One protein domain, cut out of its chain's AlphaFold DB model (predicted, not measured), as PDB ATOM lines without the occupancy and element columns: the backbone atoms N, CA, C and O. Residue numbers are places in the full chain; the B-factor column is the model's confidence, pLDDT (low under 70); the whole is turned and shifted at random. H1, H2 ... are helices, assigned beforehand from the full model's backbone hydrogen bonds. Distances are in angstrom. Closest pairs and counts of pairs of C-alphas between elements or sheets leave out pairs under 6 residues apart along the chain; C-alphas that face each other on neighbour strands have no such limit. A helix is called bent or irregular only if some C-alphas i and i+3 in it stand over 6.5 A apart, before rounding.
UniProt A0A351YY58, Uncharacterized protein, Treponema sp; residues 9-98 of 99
ATOM      1  N   VAL A   9      -4.416  -4.334  50.509       68.12
ATOM      2  CA  VAL A   9      -4.750  -3.969  49.124       68.12
ATOM      3  C   VAL A   9      -5.702  -4.976  48.459       68.12
ATOM      4  O   VAL A   9      -6.629  -4.576  47.760       68.12
ATOM      5  N   PHE A  10      -5.522  -6.275  48.712       72.88
ATOM      6  CA  PHE A  10      -6.347  -7.346  48.151       72.88
ATOM      7  C   PHE A  10      -7.788  -7.289  48.668       72.88
ATOM      8  O   PHE A  10      -8.727  -7.422  47.887       72.88
ATOM      9  N   TYR A  11      -7.980  -7.025  49.962       79.31
ATOM     10  CA  TYR A  11      -9.315  -6.888  50.551       79.31
ATOM     11  C   TYR A  11     -10.041  -5.641  50.040       79.31
ATOM     12  O   TYR A  11     -11.230  -5.710  49.733       79.31
ATOM     13  N   ILE A  12      -9.325  -4.520  49.890       76.81
ATOM     14  CA  ILE A  12      -9.868  -3.277  49.317       76.81
ATOM     15  C   ILE A  12     -10.297  -3.508  47.863       76.81
ATOM     16  O   ILE A  12     -11.390  -3.106  47.463       76.81
ATOM     17  N   PHE A  13      -9.464  -4.201  47.086       78.62
ATOM     18  CA  PHE A  13      -9.775  -4.561  45.707       78.62
ATOM     19  C   PHE A  13     -11.001  -5.478  45.619       78.62
ATOM     20  O   PHE A  13     -11.920  -5.200  44.849       78.62
ATOM     21  N   LEU A  14     -11.061  -6.527  46.445       81.88
ATOM     22  CA  LEU A  14     -12.179  -7.472  46.468       81.88
ATOM     23  C   LEU A  14     -13.495  -6.779  46.851       81.88
ATOM     24  O   LEU A  14     -14.509  -6.966  46.180       81.88
ATOM     25  N   ALA A  15     -13.472  -5.930  47.883       82.75
ATOM     26  CA  ALA A  15     -14.628  -5.136  48.299       82.75
ATOM     27  C   ALA A  15     -15.096  -4.189  47.183       82.75
ATOM     28  O   ALA A  15     -16.291  -4.102  46.893       82.75
ATOM     29  N   GLY A  16     -14.149  -3.537  46.504       82.19
ATOM     30  CA  GLY A  16     -14.411  -2.714  45.330       82.19
ATOM     31  C   GLY A  16     -15.081  -3.479  44.197       82.19
ATOM     32  O   GLY A  16     -16.073  -3.018  43.636       82.19
ATOM     33  N   LEU A  17     -14.554  -4.659  43.875       81.81
ATOM     34  CA  LEU A  17     -15.042  -5.517  42.799       81.81
ATOM     35  C   LEU A  17     -16.465  -6.012  43.079       81.81
ATOM     36  O   LEU A  17     -17.326  -5.944  42.202       81.81
ATOM     37  N   VAL A  18     -16.746  -6.418  44.318       87.12
ATOM     38  CA  VAL A  18     -18.098  -6.801  44.750       87.12
ATOM     39  C   VAL A  18     -19.066  -5.620  44.638       87.12
ATOM     40  O   VAL A  18     -20.150  -5.771  44.071       87.12
ATOM     41  N   ALA A  19     -18.674  -4.430  45.109       84.38
ATOM     42  CA  ALA A  19     -19.494  -3.224  44.995       84.38
ATOM     43  C   ALA A  19     -19.771  -2.856  43.527       84.38
ATOM     44  O   ALA A  19     -20.911  -2.562  43.160       84.38
ATOM     45  N   TYR A  20     -18.754  -2.938  42.671       81.12
ATOM     46  CA  TYR A  20     -18.868  -2.678  41.238       81.12
ATOM     47  C   TYR A  20     -19.857  -3.628  40.558       81.12
ATOM     48  O   TYR A  20     -20.761  -3.166  39.858       81.12
ATOM     49  N   ILE A  21     -19.749  -4.939  40.811       83.44
ATOM     50  CA  ILE A  21     -20.667  -5.951  40.265       83.44
ATOM     51  C   ILE A  21     -22.099  -5.719  40.760       83.44
ATOM     52  O   ILE A  21     -23.037  -5.797  39.965       83.44
ATOM     53  N   LEU A  22     -22.284  -5.400  42.044       86.62
ATOM     54  CA  LEU A  22     -23.605  -5.123  42.619       86.62
ATOM     55  C   LEU A  22     -24.276  -3.919  41.957       86.62
ATOM     56  O   LEU A  22     -25.432  -4.012  41.535       86.62
ATOM     57  N   VAL A  23     -23.553  -2.800  41.823       83.38
ATOM     58  CA  VAL A  23     -24.063  -1.605  41.137       83.38
ATOM     59  C   VAL A  23     -24.431  -1.960  39.698       83.38
ATOM     60  O   VAL A  23     -25.542  -1.662  39.254       83.38
ATOM     61  N   LEU A  24     -23.558  -2.682  38.997       80.75
ATOM     62  CA  LEU A  24     -23.816  -3.164  37.646       80.75
ATOM     63  C   LEU A  24     -25.100  -3.983  37.537       80.75
ATOM     64  O   LEU A  24     -25.963  -3.667  36.719       80.75
ATOM     65  N   ALA A  25     -25.252  -5.006  38.372       83.00
ATOM     66  CA  ALA A  25     -26.399  -5.902  38.341       83.00
ATOM     67  C   ALA A  25     -27.714  -5.151  38.604       83.00
ATOM     68  O   ALA A  25     -28.696  -5.326  37.873       83.00
ATOM     69  N   ILE A  26     -27.730  -4.262  39.605       85.19
ATOM     70  CA  ILE A  26     -28.914  -3.468  39.964       85.19
ATOM     71  C   ILE A  26     -29.306  -2.534  38.814       85.19
ATOM     72  O   ILE A  26     -30.476  -2.487  38.418       85.19
ATOM     73  N   PHE A  27     -28.347  -1.790  38.263       80.69
ATOM     74  CA  PHE A  27     -28.628  -0.818  37.211       80.69
ATOM     75  C   PHE A  27     -28.948  -1.473  35.873       80.69
ATOM     76  O   PHE A  27     -29.870  -1.015  35.203       80.69
ATOM     77  N   LEU A  28     -28.284  -2.571  35.500       81.38
ATOM     78  CA  LEU A  28     -28.639  -3.337  34.303       81.38
ATOM     79  C   LEU A  28     -30.074  -3.852  34.385       81.38
ATOM     80  O   LEU A  28     -30.823  -3.721  33.417       81.38
ATOM     81  N   LYS A  29     -30.499  -4.365  35.548       83.69
ATOM     82  CA  LYS A  29     -31.881  -4.817  35.753       83.69
ATOM     83  C   LYS A  29     -32.877  -3.658  35.631       83.69
ATOM     84  O   LYS A  29     -33.888  -3.799  34.942       83.69
ATOM     85  N   LYS A  30     -32.582  -2.500  36.237       83.00
ATOM     86  CA  LYS A  30     -33.424  -1.289  36.134       83.00
ATOM     87  C   LYS A  30     -33.508  -0.757  34.701       83.00
ATOM     88  O   LYS A  30     -34.607  -0.508  34.217       83.00
ATOM     89  N   ILE A  31     -32.376  -0.644  34.006       80.25
ATOM     90  CA  ILE A  31     -32.290  -0.186  32.611       80.25
ATOM     91  C   ILE A  31     -33.012  -1.161  31.679       80.25
ATOM     92  O   ILE A  31     -33.743  -0.727  30.796       80.25
ATOM     93  N   SER A  32     -32.846  -2.471  31.877       81.19
ATOM     94  CA  SER A  32     -33.542  -3.492  31.088       81.19
ATOM     95  C   SER A  32     -35.058  -3.399  31.274       81.19
ATOM     96  O   SER A  32     -35.800  -3.398  30.292       81.19
ATOM     97  N   LYS A  33     -35.526  -3.210  32.517       82.94
ATOM     98  CA  LYS A  33     -36.950  -2.997  32.806       82.94
ATOM     99  C   LYS A  33     -37.478  -1.711  32.159       82.94
ATOM    100  O   LYS A  33     -38.526  -1.764  31.528       82.94
ATOM    101  N   ALA A  34     -36.743  -0.600  32.255       80.75
ATOM    102  CA  ALA A  34     -37.120   0.671  31.629       80.75
ATOM    103  C   ALA A  34     -37.174   0.564  30.096       80.75
ATOM    104  O   ALA A  34     -38.155   0.964  29.480       80.75
ATOM    105  N   LYS A  35     -36.180  -0.082  29.471       78.88
ATOM    106  CA  LYS A  35     -36.195  -0.362  28.026       78.88
ATOM    107  C   LYS A  35     -37.371  -1.238  27.609       78.88
ATOM    108  O   LYS A  35     -37.959  -0.995  26.562       78.88
ATOM    109  N   LYS A  36     -37.702  -2.266  28.398       81.81
ATOM    110  CA  LYS A  36     -38.847  -3.143  28.120       81.81
ATOM    111  C   LYS A  36     -40.170  -2.382  28.241       81.81
ATOM    112  O   LYS A  36     -41.043  -2.596  27.414       81.81
ATOM    113  N   ALA A  37     -40.288  -1.475  29.213       82.38
ATOM    114  CA  ALA A  37     -41.441  -0.587  29.347       82.38
ATOM    115  C   ALA A  37     -41.581   0.345  28.130       82.38
ATOM    116  O   ALA A  37     -42.619   0.322  27.484       82.38
ATOM    117  N   LEU A  38     -40.512   1.048  27.735       80.19
ATOM    118  CA  LEU A  38     -40.513   1.911  26.543       80.19
ATOM    119  C   LEU A  38     -40.858   1.146  25.258       80.19
ATOM    120  O   LEU A  38     -41.633   1.632  24.440       80.19
ATOM    121  N   ARG A  39     -40.331  -0.077  25.101       79.25
ATOM    122  CA  ARG A  39     -40.649  -0.947  23.961       79.25
ATOM    123  C   ARG A  39     -42.121  -1.359  23.945       79.25
ATOM    124  O   ARG A  39     -42.712  -1.405  22.874       79.25
ATOM    125  N   ASN A  40     -42.697  -1.663  25.108       82.50
ATOM    126  CA  ASN A  40     -44.118  -1.987  25.229       82.50
ATOM    127  C   ASN A  40     -45.014  -0.766  24.959       82.50
ATOM    128  O   ASN A  40     -46.117  -0.935  24.457       82.50
ATOM    129  N   GLU A  41     -44.534   0.443  25.250       81.31
ATOM    130  CA  GLU A  41     -45.206   1.710  24.923       81.31
ATOM    131  C   GLU A  41     -44.991   2.159  23.463       81.31
ATOM    132  O   GLU A  41     -45.476   3.217  23.074       81.31
ATOM    133  N   GLY A  42     -44.244   1.397  22.652       75.81
ATOM    134  CA  GLY A  42     -43.937   1.755  21.262       75.81
ATOM    135  C   GLY A  42     -43.023   2.979  21.107       75.81
ATOM    136  O   GLY A  42     -42.892   3.505  20.004       75.81
ATOM    137  N   LYS A  43     -42.385   3.441  22.189       73.00
ATOM    138  CA  LYS A  43     -41.486   4.602  22.181       73.00
ATOM    139  C   LYS A  43     -40.088   4.214  21.708       73.00
ATOM    140  O   LYS A  43     -39.593   3.119  21.997       73.00
ATOM    141  N   GLU A  44     -39.417   5.136  21.019       67.81
ATOM    142  CA  GLU A  44     -38.025   4.945  20.616       67.81
ATOM    143  C   GLU A  44     -37.121   4.770  21.840       67.81
ATOM    144  O   GLU A  44     -37.167   5.532  22.806       67.81
ATOM    145  N   ILE A  45     -36.270   3.744  21.801       72.06
ATOM    146  CA  ILE A  45     -35.304   3.494  22.866       72.06
ATOM    147  C   ILE A  45     -34.112   4.426  22.636       72.06
ATOM    148  O   ILE A  45     -33.377   4.216  21.664       72.06
ATOM    149  N   PRO A  46     -33.843   5.397  23.530       66.31
ATOM    150  CA  PRO A  46     -32.707   6.288  23.359       66.31
ATOM    151  C   PRO A  46     -31.411   5.468  23.308       66.31
ATOM    152  O   PRO A  46     -31.116   4.639  24.188       66.31
ATOM    153  N   LYS A  47     -30.639   5.660  22.229       61.81
ATOM    154  CA  LYS A  47     -29.352   4.979  22.036       61.81
ATOM    155  C   LYS A  47     -28.427   5.280  23.211       61.81
ATOM    156  O   LYS A  47     -28.447   6.346  23.819       61.81
ATOM    157  N   ALA A  48     -27.581   4.304  23.530       62.16
ATOM    158  CA  ALA A  48     -26.478   4.520  24.453       62.16
ATOM    159  C   ALA A  48     -25.624   5.690  23.965       62.16
ATOM    160  O   ALA A  48     -25.031   5.569  22.897       62.16
ATOM    161  N   ALA A  49     -25.524   6.780  24.732       58.78
ATOM    162  CA  ALA A  49     -24.515   7.787  24.431       58.78
ATOM    163  C   ALA A  49     -23.133   7.110  24.459       58.78
ATOM    164  O   ALA A  49     -22.852   6.323  25.367       58.78
ATOM    165  N   SER A  50     -22.291   7.388  23.458       55.41
ATOM    166  CA  SER A  50     -20.966   6.764  23.283       55.41
ATOM    167  C   SER A  50     -20.098   6.860  24.549       55.41
ATOM    168  O   SER A  50     -19.411   5.908  24.908       55.41
ATOM    169  N   SER A  51     -20.264   7.949  25.308       57.62
ATOM    170  CA  SER A  51     -19.638   8.182  26.617       57.62
ATOM    171  C   SER A  51     -19.871   7.043  27.632       57.62
ATOM    172  O   SER A  51     -18.995   6.720  28.423       57.62
ATOM    173  N   TYR A  52     -20.996   6.324  27.562       60.38
ATOM    174  CA  TYR A  52     -21.228   5.155  28.422       60.38
ATOM    175  C   TYR A  52     -20.362   3.957  28.065       60.38
ATOM    176  O   TYR A  52     -20.029   3.169  28.942       60.38
ATOM    177  N   ARG A  53     -20.023   3.778  26.785       60.53
ATOM    178  CA  ARG A  53     -19.165   2.666  26.360       60.53
ATOM    179  C   ARG A  53     -17.717   2.882  26.775       60.53
ATOM    180  O   ARG A  53     -17.016   1.892  26.923       60.53
ATOM    181  N   THR A  54     -17.286   4.125  26.987       64.50
ATOM    182  CA  THR A  54     -15.916   4.457  27.400       64.50
ATOM    183  C   THR A  54     -15.734   4.486  28.921       64.50
ATOM    184  O   THR A  54     -14.652   4.169  29.404       64.50
ATOM    185  N   ILE A  55     -16.789   4.763  29.698       69.88
ATOM    186  CA  ILE A  55     -16.724   4.767  31.175       69.88
ATOM    187  C   ILE A  55     -16.491   3.362  31.758       69.88
ATOM    188  O   ILE A  55     -15.783   3.219  32.754       69.88
ATOM    189  N   PHE A  56     -17.032   2.315  31.131       68.88
ATOM    190  CA  PHE A  56     -16.803   0.922  31.543       68.88
ATOM    191  C   PHE A  56     -15.332   0.490  31.464       68.88
ATOM    192  O   PHE A  56     -14.788   0.088  32.493       68.88
ATOM    193  N   PRO A  57     -14.657   0.573  30.299       72.44
ATOM    194  CA  PRO A  57     -13.248   0.223  30.208       72.44
ATOM    195  C   PRO A  57     -12.387   1.151  31.067       72.44
ATOM    196  O   PRO A  57     -11.467   0.665  31.710       72.44
ATOM    197  N   ALA A  58     -12.721   2.444  31.183       73.88
ATOM    198  CA  ALA A  58     -12.002   3.358  32.072       73.88
ATOM    199  C   ALA A  58     -12.085   2.936  33.552       73.88
ATOM    200  O   ALA A  58     -11.078   2.949  34.255       73.88
ATOM    201  N   SER A  59     -13.260   2.499  34.016       74.56
ATOM    202  CA  SER A  59     -13.445   2.010  35.392       74.56
ATOM    203  C   SER A  59     -12.683   0.707  35.647       74.56
ATOM    204  O   SER A  59     -12.106   0.531  36.716       74.56
ATOM    205  N   ILE A  60     -12.629  -0.188  34.653       74.31
ATOM    206  CA  ILE A  60     -11.854  -1.435  34.724       74.31
ATOM    207  C   ILE A  60     -10.352  -1.135  34.788       74.31
ATOM    208  O   ILE A  60      -9.651  -1.706  35.620       74.31
ATOM    209  N   VAL A  61      -9.862  -0.207  33.960       79.31
ATOM    210  CA  VAL A  61      -8.455   0.222  33.981       79.31
ATOM    211  C   VAL A  61      -8.095   0.815  35.342       79.31
ATOM    212  O   VAL A  61      -7.081   0.427  35.914       79.31
ATOM    213  N   LEU A  62      -8.951   1.674  35.909       75.50
ATOM    214  CA  LEU A  62      -8.763   2.227  37.257       75.50
ATOM    215  C   LEU A  62      -8.755   1.147  38.347       75.50
ATOM    216  O   LEU A  62      -8.029   1.284  39.323       75.50
ATOM    217  N   MET A  63      -9.523   0.068  38.183       72.00
ATOM    218  CA  MET A  63      -9.500  -1.073  39.103       72.00
ATOM    219  C   MET A  63      -8.220  -1.899  39.002       72.00
ATOM    220  O   MET A  63      -7.741  -2.394  40.015       72.00
ATOM    221  N   ILE A  64      -7.676  -2.067  37.797       73.25
ATOM    222  CA  ILE A  64      -6.482  -2.885  37.539       73.25
ATOM    223  C   ILE A  64      -5.190  -2.106  37.853       73.25
ATOM    224  O   ILE A  64      -4.171  -2.703  38.195       73.25
ATOM    225  N   LEU A  65      -5.227  -0.772  37.798       73.25
ATOM    226  CA  LEU A  65      -4.077   0.106  38.033       73.25
ATOM    227  C   LEU A  65      -3.339  -0.131  39.373       73.25
ATOM    228  O   LEU A  65      -2.110  -0.222  39.345       73.25
ATOM    229  N   PRO A  66      -4.020  -0.306  40.525       69.50
ATOM    230  CA  PRO A  66      -3.383  -0.602  41.812       69.50
ATOM    231  C   PRO A  66      -2.736  -1.991  41.880       69.50
ATOM    232  O   PRO A  66      -2.019  -2.290  42.831       69.50
ATOM    233  N   LEU A  67      -3.024  -2.855  40.900       67.75
ATOM    234  CA  LEU A  67      -2.413  -4.173  40.761       67.75
ATOM    235  C   LEU A  67      -1.094  -4.099  39.976       67.75
ATOM    236  O   LEU A  67      -0.183  -4.872  40.256       67.75
ATOM    237  N   LEU A  68      -0.984  -3.172  39.010       71.12
ATOM    238  CA  LEU A  68       0.258  -2.921  38.264       71.12
ATOM    239  C   LEU A  68       1.238  -2.032  39.030       71.12
ATOM    240  O   LEU A  68       2.448  -2.211  38.911       71.12
ATOM    241  N   ILE A  69       0.727  -1.058  39.782       69.94
ATOM    242  CA  ILE A  69       1.538  -0.096  40.525       69.94
ATOM    243  C   ILE A  69       1.209  -0.279  42.008       69.94
ATOM    244  O   ILE A  69       0.052  -0.062  42.374       69.94
ATOM    245  N   PRO A  70       2.177  -0.658  42.868       65.62
ATOM    246  CA  PRO A  70       1.957  -0.792  44.305       65.62
ATOM    247  C   PRO A  70       1.724   0.594  44.920       65.62
ATOM    248  O   PRO A  70       2.631   1.253  45.425       65.62
ATOM    249  N   LEU A  71       0.482   1.055  44.826       67.88
ATOM    250  CA  LEU A  71      -0.004   2.287  45.426       67.88
ATOM    251  C   LEU A  71      -0.319   2.026  46.902       67.88
ATOM    252  O   LEU A  71      -0.780   0.947  47.280       67.88
ATOM    253  N   GLY A  72      -0.084   3.023  47.757       70.00
ATOM    254  CA  GLY A  72      -0.439   2.922  49.172       70.00
ATOM    255  C   GLY A  72      -1.935   2.635  49.364       70.00
ATOM    256  O   GLY A  72      -2.766   3.097  48.582       70.00
ATOM    257  N   ASN A  73      -2.291   1.910  50.431       70.94
ATOM    258  CA  ASN A  73      -3.663   1.440  50.698       70.94
ATOM    259  C   ASN A  73      -4.743   2.533  50.562       70.94
ATOM    260  O   ASN A  73      -5.825   2.269  50.041       70.94
ATOM    261  N   LEU A  74      -4.449   3.761  51.006       72.44
ATOM    262  CA  LEU A  74      -5.365   4.905  50.919       72.44
ATOM    263  C   LEU A  74      -5.634   5.336  49.471       72.44
ATOM    264  O   LEU A  74      -6.769   5.657  49.114       72.44
ATOM    265  N   ILE A  75      -4.604   5.305  48.625       76.38
ATOM    266  CA  ILE A  75      -4.717   5.670  47.211       76.38
ATOM    267  C   ILE A  75      -5.540   4.604  46.490       76.38
ATOM    268  O   ILE A  75      -6.491   4.943  45.791       76.38
ATOM    269  N   THR A  76      -5.259   3.321  46.737       75.38
ATOM    270  CA  THR A  76      -6.044   2.210  46.179       75.38
ATOM    271  C   THR A  76      -7.517   2.309  46.563       75.38
ATOM    272  O   THR A  76      -8.381   2.215  45.694       75.38
ATOM    273  N   GLY A  77      -7.816   2.563  47.841       75.62
ATOM    274  CA  GLY A  77      -9.193   2.751  48.305       75.62
ATOM    275  C   GLY A  77      -9.901   3.902  47.591       75.62
ATOM    276  O   GLY A  77     -11.023   3.736  47.118       75.62
ATOM    277  N   THR A  78      -9.222   5.041  47.444       80.06
ATOM    278  CA  THR A  78      -9.776   6.227  46.772       80.06
ATOM    279  C   THR A  78     -10.023   5.975  45.284       80.06
ATOM    280  O   THR A  78     -11.094   6.295  44.776       80.06
ATOM    281  N   VAL A  79      -9.074   5.348  44.581       80.56
ATOM    282  CA  VAL A  79      -9.198   5.022  43.148       80.56
ATOM    283  C   VAL A  79     -10.358   4.055  42.904       80.56
ATOM    284  O   VAL A  79     -11.178   4.279  42.011       80.56
ATOM    285  N   VAL A  80     -10.477   3.017  43.737       80.25
ATOM    286  CA  VAL A  80     -11.576   2.044  43.678       80.25
ATOM    287  C   VAL A  80     -12.923   2.715  43.964       80.25
ATOM    288  O   VAL A  80     -13.887   2.494  43.229       80.25
ATOM    289  N   ALA A  81     -12.996   3.578  44.981       79.00
ATOM    290  CA  ALA A  81     -14.207   4.332  45.297       79.00
ATOM    291  C   ALA A  81     -14.621   5.256  44.139       79.00
ATOM    292  O   ALA A  81     -15.789   5.264  43.749       79.00
ATOM    293  N   CYS A  82     -13.668   5.972  43.535       83.50
ATOM    294  CA  CYS A  82     -13.902   6.810  42.359       83.50
ATOM    295  C   CYS A  82     -14.425   6.004  41.163       83.50
ATOM    296  O   CYS A  82     -15.358   6.453  40.498       83.50
ATOM    297  N   ALA A  83     -13.887   4.808  40.905       80.56
ATOM    298  CA  ALA A  83     -14.364   3.943  39.825       80.56
ATOM    299  C   ALA A  83     -15.828   3.513  40.037       80.56
ATOM    300  O   ALA A  83     -16.651   3.608  39.124       80.56
ATOM    301  N   VAL A  84     -16.183   3.096  41.259       81.19
ATOM    302  CA  VAL A  84     -17.558   2.689  41.598       81.19
ATOM    303  C   VAL A  84     -18.521   3.877  41.536       81.19
ATOM    304  O   VAL A  84     -19.604   3.758  40.960       81.19
ATOM    305  N   LEU A  85     -18.132   5.035  42.080       81.44
ATOM    306  CA  LEU A  85     -18.948   6.253  42.050       81.44
ATOM    307  C   LEU A  85     -19.136   6.786  40.627       81.44
ATOM    308  O   LEU A  85     -20.253   7.147  40.258       81.44
ATOM    309  N   GLY A  86     -18.084   6.787  39.807       81.25
ATOM    310  CA  GLY A  86     -18.158   7.185  38.401       81.25
ATOM    311  C   GLY A  86     -19.119   6.300  37.609       81.25
ATOM    312  O   GLY A  86     -19.993   6.806  36.897       81.25
ATOM    313  N   LEU A  87     -19.036   4.978  37.800       80.00
ATOM    314  CA  LEU A  87     -19.971   4.033  37.193       80.00
ATOM    315  C   LEU A  87     -21.407   4.230  37.714       80.00
ATOM    316  O   LEU A  87     -22.350   4.195  36.923       80.00
ATOM    317  N   TYR A  88     -21.590   4.499  39.009       81.44
ATOM    318  CA  TYR A  88     -22.901   4.788  39.596       81.44
ATOM    319  C   TYR A  88     -23.540   6.055  39.012       81.44
ATOM    320  O   TYR A  88     -24.691   6.013  38.576       81.44
ATOM    321  N   ILE A  89     -22.807   7.175  38.985       81.69
ATOM    322  CA  ILE A  89     -23.291   8.464  38.461       81.69
ATOM    323  C   ILE A  89     -23.667   8.312  36.993       81.69
ATOM    324  O   ILE A  89     -24.758   8.718  36.594       81.69
ATOM    325  N   SER A  90     -22.797   7.659  36.221       78.81
ATOM    326  CA  SER A  90     -23.070   7.322  34.834       78.81
ATOM    327  C   SER A  90     -24.369   6.517  34.741       78.81
ATOM    328  O   SER A  90     -25.355   6.979  34.183       78.81
ATOM    329  N   LEU A  91     -24.466   5.333  35.347       77.69
ATOM    330  CA  LEU A  91     -25.663   4.491  35.211       77.69
ATOM    331  C   LEU A  91     -26.954   5.158  35.716       77.69
ATOM    332  O   LEU A  91     -28.031   4.890  35.173       77.69
ATOM    333  N   ARG A  92     -26.861   6.056  36.702       79.62
ATOM    334  CA  ARG A  92     -27.976   6.891  37.164       79.62
ATOM    335  C   ARG A  92     -28.438   7.881  36.100       79.62
ATOM    336  O   ARG A  92     -29.639   7.936  35.848       79.62
ATOM    337  N   ASP A  93     -27.517   8.595  35.459       79.44
ATOM    338  CA  ASP A  93     -27.824   9.499  34.343       79.44
ATOM    339  C   ASP A  93     -28.414   8.742  33.133       79.44
ATOM    340  O   ASP A  93     -29.276   9.238  32.406       79.44
ATOM    341  N   ARG A  94     -28.034   7.474  32.940       72.06
ATOM    342  CA  ARG A  94     -28.630   6.621  31.901       72.06
ATOM    343  C   ARG A  94     -30.088   6.341  32.202       72.06
ATOM    344  O   ARG A  94     -30.923   6.342  31.302       72.06
ATOM    345  N   LEU A  95     -30.358   6.011  33.461       76.12
ATOM    346  CA  LEU A  95     -31.678   5.629  33.917       76.12
ATOM    347  C   LEU A  95     -32.635   6.824  33.897       76.12
ATOM    348  O   LEU A  95     -33.789   6.633  33.534       76.12
ATOM    349  N   SER A  96     -32.166   8.033  34.230       77.12
ATOM    350  CA  SER A  96     -32.981   9.254  34.133       77.12
ATOM    351  C   SER A  96     -33.346   9.611  32.695       77.12
ATOM    352  O   SER A  96     -34.428  10.126  32.477       77.12
ATOM    353  N   LYS A  97     -32.500   9.294  31.706       73.12
ATOM    354  CA  LYS A  97     -32.826   9.477  30.276       73.12
ATOM    355  C   LYS A  97     -33.789   8.425  29.714       73.12
ATOM    356  O   LYS A  97     -34.275   8.579  28.600       73.12
ATOM    357  N   LEU A  98     -33.998   7.322  30.433       67.75
ATOM    358  CA  LEU A  98     -34.869   6.205  30.040       67.75
ATOM    359  C   LEU A  98     -36.229   6.218  30.754       67.75
ATOM    360  O   LEU A  98     -37.061   5.365  30.451       67.75
TER     361      LEU A  98
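This is residues 9 to 98 of the 99 residues of an uncharacterized protein of Treponema sp (UniProt A0A351YY58). Three helices stand side by side in a long, narrow up-and-down bundle, their centres making a triangle, with H3 packed on both H1 and H2, while H1 and H2 come close without clearly touching. H1, the longest helix, runs past the far end of H3, and from there residues 41 to 49 fold back to the beginning of H2, which forms a helical hairpin with H3. The printed part has 90 residues with three named helices, in the order H1, H2, H3, and no named strand; its class is all helix. The whole is loose, with a radius of gyration of the C-alphas of 15.4 A, and its outline is a rod that spans 51 by 21 by 15 A.

H1 takes residues 9 to 40 and is 46.1 A long from C-alpha 9 at (-4.750, -3.969, 49.124) to C-alpha 40 at (-44.118, -1.987, 25.229). H2 takes residues 50 to 68, 27.7 A from first to last C-alpha. H2 is irregular, but only just: C-alphas 63 and 66 are 6.7 A apart, and its line is a rough one. H3 takes residues 73 to 96, 34.6 A from first to last C-alpha, and ends with C-alpha 96 at (-32.981, 9.254, 34.133).

H1, H2 and H3 form an up-and-down bundle, each helix running against the one before it in the chain. H1 and H3 touch and run the same way at a shallow tilt of 3 degrees; their closest C-alphas, those of Tyr 20 and Val 84, are 5.5 A apart. H2 and H3 touch and form a hairpin, running opposite ways at a shallow tilt of 14 degrees; their closest C-alphas, those of Ser 59 and Ala 83, are 4.9 A apart. H1 and H2 are close but not clearly touching, with the closest C-alphas, those of Phe 13 and Met 63, 7.5 A apart. They run opposite ways at a shallow tilt of 14 degrees. In H1 and H3 every O i to N i+4 pair is within hydrogen-bond range; in H2 it is 11 of 15.

The C-alphas farthest apart are those of Gly 42 and Gly 72, at 51.7 A. The printed part has no cut. The link from H1 to H2 is short, with 9 residues, and the link from H2 to H3 is tight, with 4; no link is long. The mean pLDDT of the printed part is 75.9, and 19 residues are under 70, among them residues 46 to 56 and residues 69 to 71.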